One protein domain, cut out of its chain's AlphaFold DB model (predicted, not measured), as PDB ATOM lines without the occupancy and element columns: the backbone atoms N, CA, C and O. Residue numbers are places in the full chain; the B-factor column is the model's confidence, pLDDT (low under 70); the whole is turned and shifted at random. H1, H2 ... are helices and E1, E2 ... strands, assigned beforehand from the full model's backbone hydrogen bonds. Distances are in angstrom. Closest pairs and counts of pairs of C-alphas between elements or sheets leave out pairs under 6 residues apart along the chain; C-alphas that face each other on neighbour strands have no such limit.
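What this domain is: This is residues 11 to 118 of the 188 residues of an uncharacterized protein of Cupriavidus basilensis OR16 (UniProt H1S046). A two-stranded antiparallel hairpin, E1 and E2, makes one end and helix H1 lies toward the other, with H2 between them and little H3 near H1. The long links, residues 46 to 63 and 97 to 108, run along the outside of the body; residues 55 to 56 pair with residues 94 to 95 of E2, and residues 21 to 26 stick out. The 108 printed residues run H1 H2 E1 E2 H3, mixed class, with under half in named elements; compact, radius of gyration 14.3 A, spans 42 by 36 by 21 A.

Where its parts are: E1 is residues 81 to 86, E2 89 to 96 (18.2 A), H2 64 to 75 (16.4 A), H1 30 to 45 (22.9 A) from C-alpha 30 at (19.156, 78.463, 6.285), and H3 109 to 112, ending at C-alpha 112 (20.911, 81.164, 13.724).

How they stand to each other: In the hairpin, N 84 and O 93 are 2.8 A apart. The closest C-alphas of H2 and E2, Arg 67 and Ala 92, are 6.8 A apart. H1 and H2 are close but not clearly touching, C-alphas 32 and 73 at 6.9 A, a shallow tilt of 26 degrees, the same way. H1 and H3 are close but not clearly touching, their closest C-alphas, those of Tyr 33 and Phe 112, 6.7 A apart. In H1 and H2 every O i to N i+4 pair is within hydrogen-bond range; H3 is too short for one.

The domain as a whole: C-alphas 88 and 118, the farthest apart, are 44.8 A apart. The printed part has no cut. Links H1 to H2 and E2 to H3 are long. Residues 15 to 18 have pLDDT under 70.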
ATOM      1  N   VAL A  11      28.906  57.300   7.928       90.06
ATOM      2  CA  VAL A  11      27.718  58.155   7.952       90.06
ATOM      3  C   VAL A  11      27.762  59.139   6.790       90.06
ATOM      4  O   VAL A  11      28.757  59.826   6.563       90.06
ATOM      5  N   LYS A  12      26.671  59.227   6.033       89.69
ATOM      6  CA  LYS A  12      26.546  60.154   4.907       89.69
ATOM      7  C   LYS A  12      25.705  61.356   5.331       89.69
ATOM      8  O   LYS A  12      24.522  61.200   5.611       89.69
ATOM      9  N   LEU A  13      26.312  62.545   5.378       86.88
ATOM     10  CA  LEU A  13      25.642  63.766   5.855       86.88
ATOM     11  C   LEU A  13      24.601  64.297   4.863       86.88
ATOM     12  O   LEU A  13      23.553  64.786   5.268       86.88
ATOM     13  N   THR A  14      24.865  64.185   3.561       80.38
ATOM     14  CA  THR A  14      23.922  64.581   2.509       80.38
ATOM     15  C   THR A  14      23.907  63.538   1.406       80.38
ATOM     16  O   THR A  14      24.927  62.931   1.090       80.38
ATOM     17  N   ASN A  15      22.771  63.363   0.730       68.75
ATOM     18  CA  ASN A  15      22.692  62.514  -0.463       68.75
ATOM     19  C   ASN A  15      23.257  63.181  -1.731       68.75
ATOM     20  O   ASN A  15      22.881  62.817  -2.839       68.75
ATOM     21  N   GLY A  16      24.187  64.124  -1.570       68.31
ATOM     22  CA  GLY A  16      24.710  64.966  -2.636       68.31
ATOM     23  C   GLY A  16      24.368  66.424  -2.366       68.31
ATOM     24  O   GLY A  16      24.899  67.025  -1.432       68.31
ATOM     25  N   TYR A  17      23.481  66.983  -3.183       64.69
ATOM     26  CA  TYR A  17      23.315  68.424  -3.319       64.69
ATOM     27  C   TYR A  17      22.214  69.006  -2.414       64.69
ATOM     28  O   TYR A  17      21.110  68.470  -2.345       64.69
ATOM     29  N   VAL A  18      22.507  70.125  -1.741       69.19
ATOM     30  CA  VAL A  18      21.537  70.914  -0.959       69.19
ATOM     31  C   VAL A  18      21.371  72.264  -1.650       69.19
ATOM     32  O   VAL A  18      22.320  73.043  -1.725       69.19
ATOM     33  N   ILE A  19      20.175  72.542  -2.175       76.12
ATOM     34  CA  ILE A  19      19.876  73.774  -2.919       76.12
ATOM     35  C   ILE A  19      18.803  74.563  -2.191       76.12
ATOM     36  O   ILE A  19      17.761  74.031  -1.826       76.12
ATOM     37  N   ILE A  20      19.045  75.864  -2.059       81.88
ATOM     38  CA  ILE A  20      17.990  76.843  -1.816       81.88
ATOM     39  C   ILE A  20      17.638  77.438  -3.180       81.88
ATOM     40  O   ILE A  20      18.431  78.189  -3.769       81.88
ATOM     41  N   GLU A  21      16.493  77.022  -3.720       81.25
ATOM     42  CA  GLU A  21      16.048  77.410  -5.064       81.25
ATOM     43  C   GLU A  21      15.793  78.914  -5.140       81.25
ATOM     44  O   GLU A  21      16.313  79.587  -6.033       81.25
ATOM     45  N   ASP A  22      15.085  79.449  -4.144       84.00
ATOM     46  CA  ASP A  22      14.819  80.876  -4.045       84.00
ATOM     47  C   ASP A  22      16.109  81.651  -3.743       84.00
ATOM     48  O   ASP A  22      16.729  81.524  -2.682       84.00
ATOM     49  N   ARG A  23      16.515  82.494  -4.696       82.69
ATOM     50  CA  ARG A  23      17.701  83.344  -4.560       82.69
ATOM     51  C   ARG A  23      17.562  84.348  -3.417       82.69
ATOM     52  O   ARG A  23      18.581  84.663  -2.809       82.69
ATOM     53  N   ALA A  24      16.349  84.808  -3.104       85.00
ATOM     54  CA  ALA A  24      16.098  85.767  -2.029       85.00
ATOM     55  C   ALA A  24      16.350  85.169  -0.634       85.00
ATOM     56  O   ALA A  24      16.685  85.898   0.298       85.00
ATOM     57  N   LEU A  25      16.247  83.842  -0.505       83.50
ATOM     58  CA  LEU A  25      16.490  83.111   0.743       83.50
ATOM     59  C   LEU A  25      17.960  82.696   0.925       83.50
ATOM     60  O   LEU A  25      18.359  82.217   1.990       83.50
ATOM     61  N   ARG A  26      18.812  82.903  -0.085       83.38
ATOM     62  CA  ARG A  26      20.254  82.652   0.037       83.38
ATOM     63  C   ARG A  26      20.898  83.721   0.919       83.38
ATOM     64  O   ARG A  26      20.522  84.882   0.881       83.38
ATOM     65  N   GLY A  27      21.892  83.325   1.710       83.69
ATOM     66  CA  GLY A  27      22.583  84.230   2.642       83.69
ATOM     67  C   GLY A  27      21.933  84.347   4.024       83.69
ATOM     68  O   GLY A  27      22.593  84.791   4.956       83.69
ATOM     69  N   TRP A  28      20.717  83.830   4.215       88.62
ATOM     70  CA  TRP A  28      20.008  83.822   5.505       88.62
ATOM     71  C   TRP A  28      20.398  82.661   6.434       88.62
ATOM     72  O   TRP A  28      19.631  82.274   7.310       88.62
ATOM     73  N   ARG A  29      21.570  82.048   6.221       90.50
ATOM     74  CA  ARG A  29      22.095  80.905   7.001       90.50
ATOM     75  C   ARG A  29      21.198  79.656   7.067       90.50
ATOM     76  O   ARG A  29      21.572  78.704   7.737       90.50
ATOM     77  N   ILE A  30      20.099  79.598   6.310       89.56
ATOM     78  CA  ILE A  30      19.156  78.463   6.285       89.56
ATOM     79  C   ILE A  30      19.876  77.147   5.969       89.56
ATOM     80  O   ILE A  30      19.729  76.168   6.690       89.56
ATOM     81  N   GLY A  31      20.718  77.136   4.930       89.44
ATOM     82  CA  GLY A  31      21.486  75.945   4.566       89.44
ATOM     83  C   GLY A  31      22.425  75.495   5.686       89.44
ATOM     84  O   GLY A  31      22.476  74.309   5.999       89.44
ATOM     85  N   SER A  32      23.135  76.438   6.319       92.19
ATOM     86  CA  SER A  32      24.025  76.142   7.452       92.19
ATOM     87  C   SER A  32      23.235  75.595   8.638       92.19
ATOM     88  O   SER A  32      23.665  74.640   9.269       92.19
ATOM     89  N   TYR A  33      22.059  76.148   8.916       92.81
ATOM     90  CA  TYR A  33      21.192  75.670   9.982       92.81
ATOM     91  C   TYR A  33      20.725  74.226   9.733       92.81
ATOM     92  O   TYR A  33      20.916  73.363  10.589       92.81
ATOM     93  N   CYS A  34      20.212  73.922   8.535       90.88
ATOM     94  CA  CYS A  34      19.809  72.562   8.172       90.88
ATOM     95  C   CYS A  34      20.980  71.573   8.251       90.88
ATOM     96  O   CYS A  34      20.825  70.464   8.758       90.88
ATOM     97  N   PHE A  35      22.164  71.971   7.784       92.88
ATOM     98  CA  PHE A  35      23.352  71.124   7.858       92.88
ATOM     99  C   PHE A  35      23.838  70.932   9.299       92.88
ATOM    100  O   PHE A  35      24.254  69.834   9.660       92.88
ATOM    101  N   ASN A  36      23.706  71.949  10.154       95.25
ATOM    102  CA  ASN A  36      24.013  71.834  11.576       95.25
ATOM    103  C   ASN A  36      23.149  70.760  12.252       95.25
ATOM    104  O   ASN A  36      23.659  69.998  13.064       95.25
ATOM    105  N   LEU A  37      21.868  70.633  11.883       92.56
ATOM    106  CA  LEU A  37      21.007  69.556  12.391       92.56
ATOM    107  C   LEU A  37      21.532  68.164  12.005       92.56
ATOM    108  O   LEU A  37      21.534  67.258  12.838       92.56
ATOM    109  N   LEU A  38      22.031  68.007  10.776       93.00
ATOM    110  CA  LEU A  38      22.649  66.757  10.316       93.00
ATOM    111  C   LEU A  38      23.947  66.460  11.073       93.00
ATOM    112  O   LEU A  38      24.162  65.327  11.499       93.00
ATOM    113  N   VAL A  39      24.783  67.478  11.288       95.12
ATOM    114  CA  VAL A  39      26.018  67.366  12.077       95.12
ATOM    115  C   VAL A  39      25.709  66.940  13.510       95.12
ATOM    116  O   VAL A  39      26.300  65.976  13.994       95.12
ATOM    117  N   ARG A  40      24.745  67.591  14.170       95.19
ATOM    118  CA  ARG A  40      24.289  67.235  15.523       95.19
ATOM    119  C   ARG A  40      23.842  65.783  15.597       95.19
ATOM    120  O   ARG A  40      24.280  65.044  16.477       95.19
ATOM    121  N   TRP A  41      23.007  65.369  14.645       94.19
ATOM    122  CA  TRP A  41      22.518  63.998  14.566       94.19
ATOM    123  C   TRP A  41      23.668  62.994  14.396       94.19
ATOM    124  O   TRP A  41      23.765  62.041  15.168       94.19
ATOM    125  N   ALA A  42      24.580  63.233  13.450       93.94
ATOM    126  CA  ALA A  42      25.700  62.333  13.173       93.94
ATOM    127  C   ALA A  42      26.669  62.227  14.360       93.94
ATOM    128  O   ALA A  42      27.073  61.123  14.725       93.94
ATOM    129  N   LYS A  43      26.993  63.356  15.002       94.81
ATOM    130  CA  LYS A  43      27.833  63.389  16.208       94.81
ATOM    131  C   LYS A  43      27.229  62.593  17.354       94.81
ATOM    132  O   LYS A  43      27.951  61.871  18.033       94.81
ATOM    133  N   TYR A  44      25.926  62.744  17.581       94.50
ATOM    134  CA  TYR A  44      25.257  62.135  18.726       94.50
ATOM    135  C   TYR A  44      24.985  60.641  18.517       94.50
ATOM    136  O   TYR A  44      25.183  59.842  19.429       94.50
ATOM    137  N   HIS A  45      24.552  60.248  17.317       91.56
ATOM    138  CA  HIS A  45      24.117  58.875  17.046       91.56
ATOM    139  C   HIS A  45      25.197  57.981  16.430       91.56
ATOM    140  O   HIS A  45      25.110  56.761  16.558       91.56
ATOM    141  N   CYS A  46      26.206  58.553  15.765       92.75
ATOM    142  CA  CYS A  46      27.223  57.795  15.031       92.75
ATOM    143  C   CYS A  46      28.661  58.319  15.256       92.75
ATOM    144  O   CYS A  46      29.412  58.405  14.285       92.75
ATOM    145  N   PRO A  47      29.096  58.645  16.493       94.62
ATOM    146  CA  PRO A  47      30.352  59.370  16.745       94.62
ATOM    147  C   PRO A  47      31.609  58.694  16.173       94.62
ATOM    148  O   PRO A  47      32.520  59.382  15.712       94.62
ATOM    149  N   GLU A  48      31.645  57.358  16.177       94.38
ATOM    150  CA  GLU A  48      32.787  56.544  15.729       94.38
ATOM    151  C   GLU A  48      32.719  56.143  14.244       94.38
ATOM    152  O   GLU A  48      33.643  55.511  13.718       94.38
ATOM    153  N   SER A  49      31.636  56.502  13.550       93.81
ATOM    154  CA  SER A  49      31.523  56.283  12.107       93.81
ATOM    155  C   SER A  49      32.370  57.299  11.346       93.81
ATOM    156  O   SER A  49      32.431  58.474  11.711       93.81
ATOM    157  N   ASP A  50      33.016  56.846  10.279       94.62
ATOM    158  CA  ASP A  50      33.659  57.698   9.286       94.62
ATOM    159  C   ASP A  50      32.609  58.560   8.583       94.62
ATOM    160  O   ASP A  50      31.508  58.110   8.276       94.62
ATOM    161  N   VAL A  51      32.919  59.819   8.321       93.69
ATOM    162  CA  VAL A  51      32.078  60.658   7.470       93.69
ATOM    163  C   VAL A  51      32.340  60.257   6.024       93.69
ATOM    164  O   VAL A  51      33.485  60.212   5.578       93.69
ATOM    165  N   ALA A  52      31.274  59.959   5.282       92.94
ATOM    166  CA  ALA A  52      31.372  59.632   3.868       92.94
ATOM    167  C   ALA A  52      32.031  60.786   3.106       92.94
ATOM    168  O   ALA A  52      31.631  61.940   3.270       92.94
ATOM    169  N   THR A  53      32.997  60.462   2.244       92.50
ATOM    170  CA  THR A  53      33.736  61.455   1.462       92.50
ATOM    171  C   THR A  53      32.791  62.346   0.661       92.50
ATOM    172  O   THR A  53      31.999  61.872  -0.160       92.50
ATOM    173  N   ILE A  54      32.904  63.653   0.873       91.25
ATOM    174  CA  ILE A  54      32.200  64.674   0.103       91.25
ATOM    175  C   ILE A  54      33.082  65.041  -1.083       91.25
ATOM    176  O   ILE A  54      34.244  65.407  -0.911       91.25
ATOM    177  N   LYS A  55      32.523  64.958  -2.289       91.06
ATOM    178  CA  LYS A  55      33.202  65.363  -3.521       91.06
ATOM    179  C   LYS A  55      32.664  66.704  -3.984       91.06
ATOM    180  O   LYS A  55      31.454  66.873  -4.127       91.06
ATOM    181  N   LEU A  56      33.568  67.641  -4.229       90.56
ATOM    182  CA  LEU A  56      33.271  68.931  -4.827       90.56
ATOM    183  C   LEU A  56      33.605  68.849  -6.313       90.56
ATOM    184  O   LEU A  56      34.745  68.554  -6.670       90.56
ATOM    185  N   LEU A  57      32.626  69.112  -7.176       88.56
ATOM    186  CA  LEU A  57      32.830  69.146  -8.623       88.56
ATOM    187  C   LEU A  57      33.005  70.592  -9.099       88.56
ATOM    188  O   LEU A  57      32.417  71.520  -8.542       88.56
ATOM    189  N   ALA A  58      33.806  70.801 -10.143       85.56
ATOM    190  CA  ALA A  58      34.014  72.135 -10.711       85.56
ATOM    191  C   ALA A  58      32.730  72.698 -11.355       85.56
ATOM    192  O   ALA A  58      32.454  73.894 -11.258       85.56
ATOM    193  N   THR A  59      31.898  71.822 -11.927       84.00
ATOM    194  CA  THR A  59      30.608  72.154 -12.564       84.00
ATOM    195  C   THR A  59      29.614  72.829 -11.623       84.00
ATOM    196  O   THR A  59      28.762  73.596 -12.058       84.00
ATOM    197  N   ASP A  60      29.748  72.566 -10.328       77.00
ATOM    198  CA  ASP A  60      28.834  73.012  -9.279       77.00
ATOM    199  C   ASP A  60      29.085  74.468  -8.852       77.00
ATOM    200  O   ASP A  60      28.244  75.096  -8.202       77.00
ATOM    201  N   ALA A  61      30.255  75.015  -9.201       73.56
ATOM    202  CA  ALA A  61      30.685  76.338  -8.771       73.56
ATOM    203  C   ALA A  61      31.662  76.997  -9.764       73.56
ATOM    204  O   ALA A  61      32.823  77.266  -9.445       73.56
ATOM    205  N   THR A  62      31.164  77.285 -10.968       78.19
ATOM    206  CA  THR A  62      31.920  77.966 -12.034       78.19
ATOM    207  C   THR A  62      32.284  79.410 -11.670       78.19
ATOM    208  O   THR A  62      33.385  79.871 -11.962       78.19
ATOM    209  N   GLU A  63      31.391  80.118 -10.977       85.38
ATOM    210  CA  GLU A  63      31.645  81.465 -10.460       85.38
ATOM    211  C   GLU A  63      32.451  81.426  -9.155       85.38
ATOM    212  O   GLU A  63      32.098  80.713  -8.211       85.38
ATOM    213  N   GLU A  64      33.481  82.272  -9.054       86.75
ATOM    214  CA  GLU A  64      34.348  82.366  -7.872       86.75
ATOM    215  C   GLU A  64      33.565  82.609  -6.575       86.75
ATOM    216  O   GLU A  64      33.797  81.931  -5.576       86.75
ATOM    217  N   VAL A  65      32.572  83.504  -6.595       85.88
ATOM    218  CA  VAL A  65      31.745  83.809  -5.415       85.88
ATOM    219  C   VAL A  65      30.965  82.580  -4.938       85.88
ATOM    220  O   VAL A  65      30.883  82.315  -3.735       85.88
ATOM    221  N   ASN A  66      30.403  81.797  -5.864       84.81
ATOM    222  CA  ASN A  66      29.664  80.583  -5.515       84.81
ATOM    223  C   ASN A  66      30.602  79.499  -4.975       84.81
ATOM    224  O   ASN A  66      30.241  78.816  -4.015       84.81
ATOM    225  N   ARG A  67      31.811  79.390  -5.540       89.44
ATOM    226  CA  ARG A  67      32.850  78.455  -5.094       89.44
ATOM    227  C   ARG A  67      33.321  78.767  -3.683       89.44
ATOM    228  O   ARG A  67      33.277  77.888  -2.829       89.44
ATOM    229  N   THR A  68      33.674  80.021  -3.416       89.00
ATOM    230  CA  THR A  68      34.089  80.467  -2.083       89.00
ATOM    231  C   THR A  68      32.985  80.216  -1.059       89.00
ATOM    232  O   THR A  68      33.243  79.619  -0.017       89.00
ATOM    233  N   ARG A  69      31.725  80.553  -1.380       87.94
ATOM    234  CA  ARG A  69      30.586  80.290  -0.482       87.94
ATOM    235  C   ARG A  69      30.386  78.797  -0.207       87.94
ATOM    236  O   ARG A  69      30.120  78.435   0.935       87.94
ATOM    237  N   ARG A  70      30.481  77.940  -1.230       89.38
ATOM    238  CA  ARG A  70      30.349  76.477  -1.095       89.38
ATOM    239  C   ARG A  70      31.465  75.890  -0.231       89.38
ATOM    240  O   ARG A  70      31.188  75.073   0.637       89.38
ATOM    241  N   ASN A  71      32.706  76.301  -0.463       91.81
ATOM    242  CA  ASN A  71      33.862  75.788   0.266       91.81
ATOM    243  C   ASN A  71      33.782  76.196   1.751       91.81
ATOM    244  O   ASN A  71      33.765  75.333   2.626       91.81
ATOM    245  N   MET A  72      33.541  77.487   2.024       91.31
ATOM    246  CA  MET A  72      33.311  77.992   3.385       91.31
ATOM    247  C   MET A  72      32.130  77.302   4.082       91.31
ATOM    248  O   MET A  72      32.151  77.100   5.297       91.31
ATOM    249  N   PHE A  73      31.090  76.942   3.321       91.31
ATOM    250  CA  PHE A  73      29.914  76.275   3.866       91.31
ATOM    251  C   PHE A  73      30.247  74.928   4.518       91.31
ATOM    252  O   PHE A  73      29.657  74.614   5.546       91.31
ATOM    253  N   TYR A  74      31.166  74.136   3.964       93.50
ATOM    254  CA  TYR A  74      31.562  72.867   4.582       93.50
ATOM    255  C   TYR A  74      32.634  73.058   5.660       93.50
ATOM    256  O   TYR A  74      32.565  72.429   6.717       93.50
ATOM    257  N   GLU A  75      33.585  73.967   5.433       95.00
ATOM    258  CA  GLU A  75      34.704  74.228   6.349       95.00
ATOM    259  C   GLU A  75      34.248  74.695   7.739       95.00
ATOM    260  O   GLU A  75      34.849  74.313   8.744       95.00
ATOM    261  N   GLN A  76      33.141  75.443   7.833       95.00
ATOM    262  CA  GLN A  76      32.585  75.871   9.129       95.00
ATOM    263  C   GLN A  76      32.165  74.693  10.038       95.00
ATOM    264  O   GLN A  76      32.033  74.879  11.247       95.00
ATOM    265  N   PHE A  77      31.971  73.492   9.476       96.38
ATOM    266  CA  PHE A  77      31.643  72.262  10.207       96.38
ATOM    267  C   PHE A  77      32.870  71.368  10.456       96.38
ATOM    268  O   PHE A  77      32.722  70.205  10.830       96.38
ATOM    269  N   GLY A  78      34.083  71.898  10.264       96.31
ATOM    270  CA  GLY A  78      35.339  71.174  10.480       96.31
ATOM    271  C   GLY A  78      35.735  70.241   9.334       96.31
ATOM    272  O   GLY A  78      36.718  69.516   9.458       96.31
ATOM    273  N   ILE A  79      35.000  70.259   8.219       96.00
ATOM    274  CA  ILE A  79      35.283  69.414   7.056       96.00
ATOM    275  C   ILE A  79      36.379  70.085   6.229       96.00
ATOM    276  O   ILE A  79      36.179  71.171   5.684       96.00
ATOM    277  N   ARG A  80      37.531  69.426   6.122       96.38
ATOM    278  CA  ARG A  80      38.654  69.877   5.292       96.38
ATOM    279  C   ARG A  80      38.642  69.172   3.947       96.38
ATOM    280  O   ARG A  80      38.192  68.033   3.852       96.38
ATOM    281  N   PHE A  81      39.162  69.840   2.924       95.44
ATOM    282  CA  PHE A  81      39.224  69.310   1.566       95.44
ATOM    283  C   PHE A  81      40.648  69.338   1.031       95.44
ATOM    284  O   PHE A  81      41.348  70.346   1.141       95.44
ATOM    285  N   ALA A  82      41.022  68.253   0.358       95.75
ATOM    286  CA  ALA A  82      42.144  68.246  -0.562       95.75
ATOM    287  C   ALA A  82      41.688  68.912  -1.869       95.75
ATOM    288  O   ALA A  82      41.164  68.258  -2.777       95.75
ATOM    289  N   TYR A  83      41.803  70.239  -1.926       94.31
ATOM    290  CA  TYR A  83      41.377  71.015  -3.088       94.31
ATOM    291  C   TYR A  83      42.250  70.754  -4.316       94.31
ATOM    292  O   TYR A  83      43.446  70.488  -4.223       94.31
ATOM    293  N   THR A  84      41.634  70.858  -5.488       92.31
ATOM    294  CA  THR A  84      42.280  70.744  -6.794       92.31
ATOM    295  C   THR A  84      41.814  71.884  -7.693       92.31
ATOM    296  O   THR A  84      40.624  72.220  -7.745       92.31
ATOM    297  N   ASP A  85      42.767  72.470  -8.413       91.38
ATOM    298  CA  ASP A  85      42.505  73.460  -9.452       91.38
ATOM    299  C   ASP A  85      42.036  72.727 -10.720       91.38
ATOM    300  O   ASP A  85      42.675  71.774 -11.165       91.38
ATOM    301  N   MET A  86      40.912  73.145 -11.302       85.94
ATOM    302  CA  MET A  86      40.358  72.555 -12.531       85.94
ATOM    303  C   MET A  86      39.871  73.657 -13.466       85.94
ATOM    304  O   MET A  86      39.362  74.670 -13.000       85.94
ATOM    305  N   ASP A  87      40.039  73.474 -14.778       84.06
ATOM    306  CA  ASP A  87      39.580  74.415 -15.815       84.06
ATOM    307  C   ASP A  87      40.049  75.873 -15.602       84.06
ATOM    308  O   ASP A  87      39.334  76.831 -15.885       84.06
ATOM    309  N   GLY A  88      41.258  76.054 -15.053       83.19
ATOM    310  CA  GLY A  88      41.818  77.373 -14.714       83.19
ATOM    311  C   GLY A  88      41.203  78.031 -13.469       83.19
ATOM    312  O   GLY A  88      41.563  79.156 -13.121       83.19
ATOM    313  N   LEU A  89      40.297  77.340 -12.776       85.19
ATOM    314  CA  LEU A  89      39.634  77.790 -11.558       85.19
ATOM    315  C   LEU A  89      40.331  77.203 -10.323       85.19
ATOM    316  O   LEU A  89      40.448  75.985 -10.178       85.19
ATOM    317  N   ARG A  90      40.757  78.069  -9.396       88.69
ATOM    318  CA  ARG A  90      41.430  77.638  -8.158       88.69
ATOM    319  C   ARG A  90      40.465  77.005  -7.163       88.69
ATOM    320  O   ARG A  90      39.374  77.540  -6.970       88.69
ATOM    321  N   ASN A  91      40.870  75.934  -6.482       88.81
ATOM    322  CA  ASN A  91      40.060  75.208  -5.487       88.81
ATOM    323  C   ASN A  91      38.657  74.815  -6.001       88.81
ATOM    324  O   ASN A  91      37.664  74.863  -5.262       88.81
ATOM    325  N   ALA A  92      38.554  74.511  -7.298       88.00
ATOM    326  CA  ALA A  92      37.289  74.263  -7.989       88.00
ATOM    327  C   ALA A  92      36.663  72.926  -7.606       88.00
ATOM    328  O   ALA A  92      35.439  72.821  -7.487       88.00
ATOM    329  N   ALA A  93      37.507  71.936  -7.347       91.19
ATOM    330  CA  ALA A  93      37.106  70.599  -6.966       91.19
ATOM    331  C   ALA A  93      37.938  70.088  -5.797       91.19
ATOM    332  O   ALA A  93      38.852  70.764  -5.325       91.19
ATOM    333  N   GLY A  94      37.601  68.902  -5.318       92.88
ATOM    334  CA  GLY A  94      38.344  68.244  -4.259       92.88
ATOM    335  C   GLY A  94      37.513  67.184  -3.568       92.88
ATOM    336  O   GLY A  94      36.299  67.086  -3.764       92.88
ATOM    337  N   GLU A  95      38.183  66.407  -2.737       94.06
ATOM    338  CA  GLU A  95      37.550  65.412  -1.884       94.06
ATOM    339  C   GLU A  95      37.797  65.783  -0.426       94.06
ATOM    340  O   GLU A  95      38.863  66.304  -0.079       94.06
ATOM    341  N   SER A  96      36.793  65.573   0.422       94.81
ATOM    342  CA  SER A  96      36.959  65.803   1.852       94.81
ATOM    343  C   SER A  96      37.976  64.821   2.424       94.81
ATOM    344  O   SER A  96      37.967  63.635   2.082       94.81
ATOM    345  N   GLU A  97      38.804  65.292   3.346       95.94
ATOM    346  CA  GLU A  97      39.695  64.421   4.105       95.94
ATOM    347  C   GLU A  97      38.882  63.410   4.938       95.94
ATOM    348  O   GLU A  97      37.787  63.742   5.409       95.94
ATOM    349  N   PRO A  98      39.389  62.180   5.139       95.31
ATOM    350  CA  PRO A  98      38.771  61.231   6.056       95.31
ATOM    351  C   PRO A  98      38.678  61.814   7.469       95.31
ATOM    352  O   PRO A  98      39.662  62.330   7.999       95.31
ATOM    353  N   MET A  99      37.505  61.704   8.089       96.00
ATOM    354  CA  MET A  99      37.270  62.139   9.467       96.00
ATOM    355  C   MET A  99      36.161  61.311  10.116       96.00
ATOM    356  O   MET A  99      35.286  60.794   9.418       96.00
ATOM    357  N   LYS A 100      36.152  61.221  11.446       95.75
ATOM    358  CA  LYS A 100      35.040  60.641  12.211       95.75
ATOM    359  C   LYS A 100      33.931  61.658  12.447       95.75
ATOM    360  O   LYS A 100      34.177  62.860  12.539       95.75
ATOM    361  N   ALA A 101      32.704  61.180  12.643       96.06
ATOM    362  CA  ALA A 101      31.570  62.054  12.925       96.06
ATOM    363  C   ALA A 101      31.796  62.907  14.183       96.06
ATOM    364  O   ALA A 101      31.455  64.085  14.180       96.06
ATOM    365  N   ARG A 102      32.434  62.364  15.233       96.75
ATOM    366  CA  ARG A 102      32.759  63.121  16.460       96.75
ATOM    367  C   ARG A 102      33.621  64.368  16.219       96.75
ATOM    368  O   ARG A 102      33.551  65.302  17.016       96.75
ATOM    369  N   GLU A 103      34.406  64.383  15.141       97.38
ATOM    370  CA  GLU A 103      35.306  65.481  14.771       97.38
ATOM    371  C   GLU A 103      34.575  66.636  14.071       97.38
ATOM    372  O   GLU A 103      35.140  67.716  13.921       97.38
ATOM    373  N   LEU A 104      33.310  66.445  13.676       97.31
ATOM    374  CA  LEU A 104      32.496  67.517  13.109       97.31
ATOM    375  C   LEU A 104      32.327  68.659  14.119       97.31
ATOM    376  O   LEU A 104      32.181  68.441  15.324       97.31
ATOM    377  N   VAL A 105      32.284  69.891  13.630       97.44
ATOM    378  CA  VAL A 105      32.069  71.084  14.454       97.44
ATOM    379  C   VAL A 105      30.589  71.444  14.429       97.44
ATOM    380  O   VAL A 105      30.039  71.772  13.386       97.44
ATOM    381  N   GLU A 106      29.942  71.386  15.590       95.62
ATOM    382  CA  GLU A 106      28.573  71.876  15.772       95.62
ATOM    383  C   GLU A 106      28.599  73.398  15.963       95.62
ATOM    384  O   GLU A 106      29.425  73.921  16.714       95.62
ATOM    385  N   ARG A 107      27.699  74.109  15.280       94.62
ATOM    386  CA  ARG A 107      27.528  75.565  15.404       94.62
ATOM    387  C   ARG A 107      26.503  75.889  16.484       94.62
ATOM    388  O   ARG A 107      25.521  75.155  16.648       94.62
ATOM    389  N   SER A 108      26.717  76.990  17.207       91.88
ATOM    390  CA  SER A 108      25.817  77.373  18.295       91.88
ATOM    391  C   SER A 108      24.483  77.883  17.752       91.88
ATOM    392  O   SER A 108      24.381  78.369  16.624       91.88
ATOM    393  N   ARG A 109      23.428  77.779  18.568       86.19
ATOM    394  CA  ARG A 109      22.092  78.250  18.178       86.19
ATOM    395  C   ARG A 109      22.041  79.766  17.977       86.19
ATOM    396  O   ARG A 109      21.288  80.233  17.131       86.19
ATOM    397  N   ASP A 110      22.880  80.514  18.690       89.50
ATOM    398  CA  ASP A 110      22.941  81.980  18.616       89.50
ATOM    399  C   ASP A 110      23.346  82.487  17.225       89.50
ATOM    400  O   ASP A 110      22.973  83.586  16.812       89.50
ATOM    401  N   GLU A 111      24.063  81.669  16.453       89.25
ATOM    402  CA  GLU A 111      24.426  81.981  15.071       89.25
ATOM    403  C   GLU A 111      23.242  81.929  14.097       89.25
ATOM    404  O   GLU A 111      23.342  82.439  12.978       89.25
ATOM    405  N   PHE A 112      22.127  81.335  14.515       91.38
ATOM    406  CA  PHE A 112      20.911  81.164  13.724       91.38
ATOM    407  C   PHE A 112      19.739  81.947  14.320       91.38
ATOM    408  O   PHE A 112      18.591  81.545  14.170       91.38
ATOM    409  N   SER A 113      20.009  83.081  14.975       87.94
ATOM    410  CA  SER A 113      18.990  83.927  15.617       87.94
ATOM    411  C   SER A 113      17.904  84.450  14.668       87.94
ATOM    412  O   SER A 113      16.827  84.830  15.115       87.94
ATOM    413  N   ASN A 114      18.161  84.448  13.357       88.81
ATOM    414  CA  ASN A 114      17.190  84.802  12.324       88.81
ATOM    415  C   ASN A 114      16.273  83.636  11.902       88.81
ATOM    416  O   ASN A 114      15.487  83.801  10.969       88.81
ATOM    417  N   ILE A 115      16.420  82.458  12.512       88.75
ATOM    418  CA  ILE A 115      15.663  81.245  12.205       88.75
ATOM    419  C   ILE A 115      14.934  80.810  13.471       88.75
ATOM    420  O   ILE A 115      15.548  80.517  14.496       88.75
ATOM    421  N   GLU A 116      13.613  80.730  13.374       85.62
ATOM    422  CA  GLU A 116      12.755  80.239  14.442       85.62
ATOM    423  C   GLU A 116      12.174  78.877  14.052       85.62
ATOM    424  O   GLU A 116      11.629  78.698  12.961       85.62
ATOM    425  N   GLU A 117      12.315  77.902  14.947       81.62
ATOM    426  CA  GLU A 117      11.713  76.581  14.788       81.62
ATOM    427  C   GLU A 117      10.258  76.642  15.233       81.62
ATOM    428  O   GLU A 117       9.966  76.799  16.418       81.62
ATOM    429  N   LEU A 118       9.342  76.502  14.281       79.75
ATOM    430  CA  LEU A 118       7.920  76.427  14.571       79.75
ATOM    431  C   LEU A 118       7.520  74.972  14.826       79.75
ATOM    432  O   LEU A 118       7.697  74.107  13.967       79.75
TER     433      LEU A 118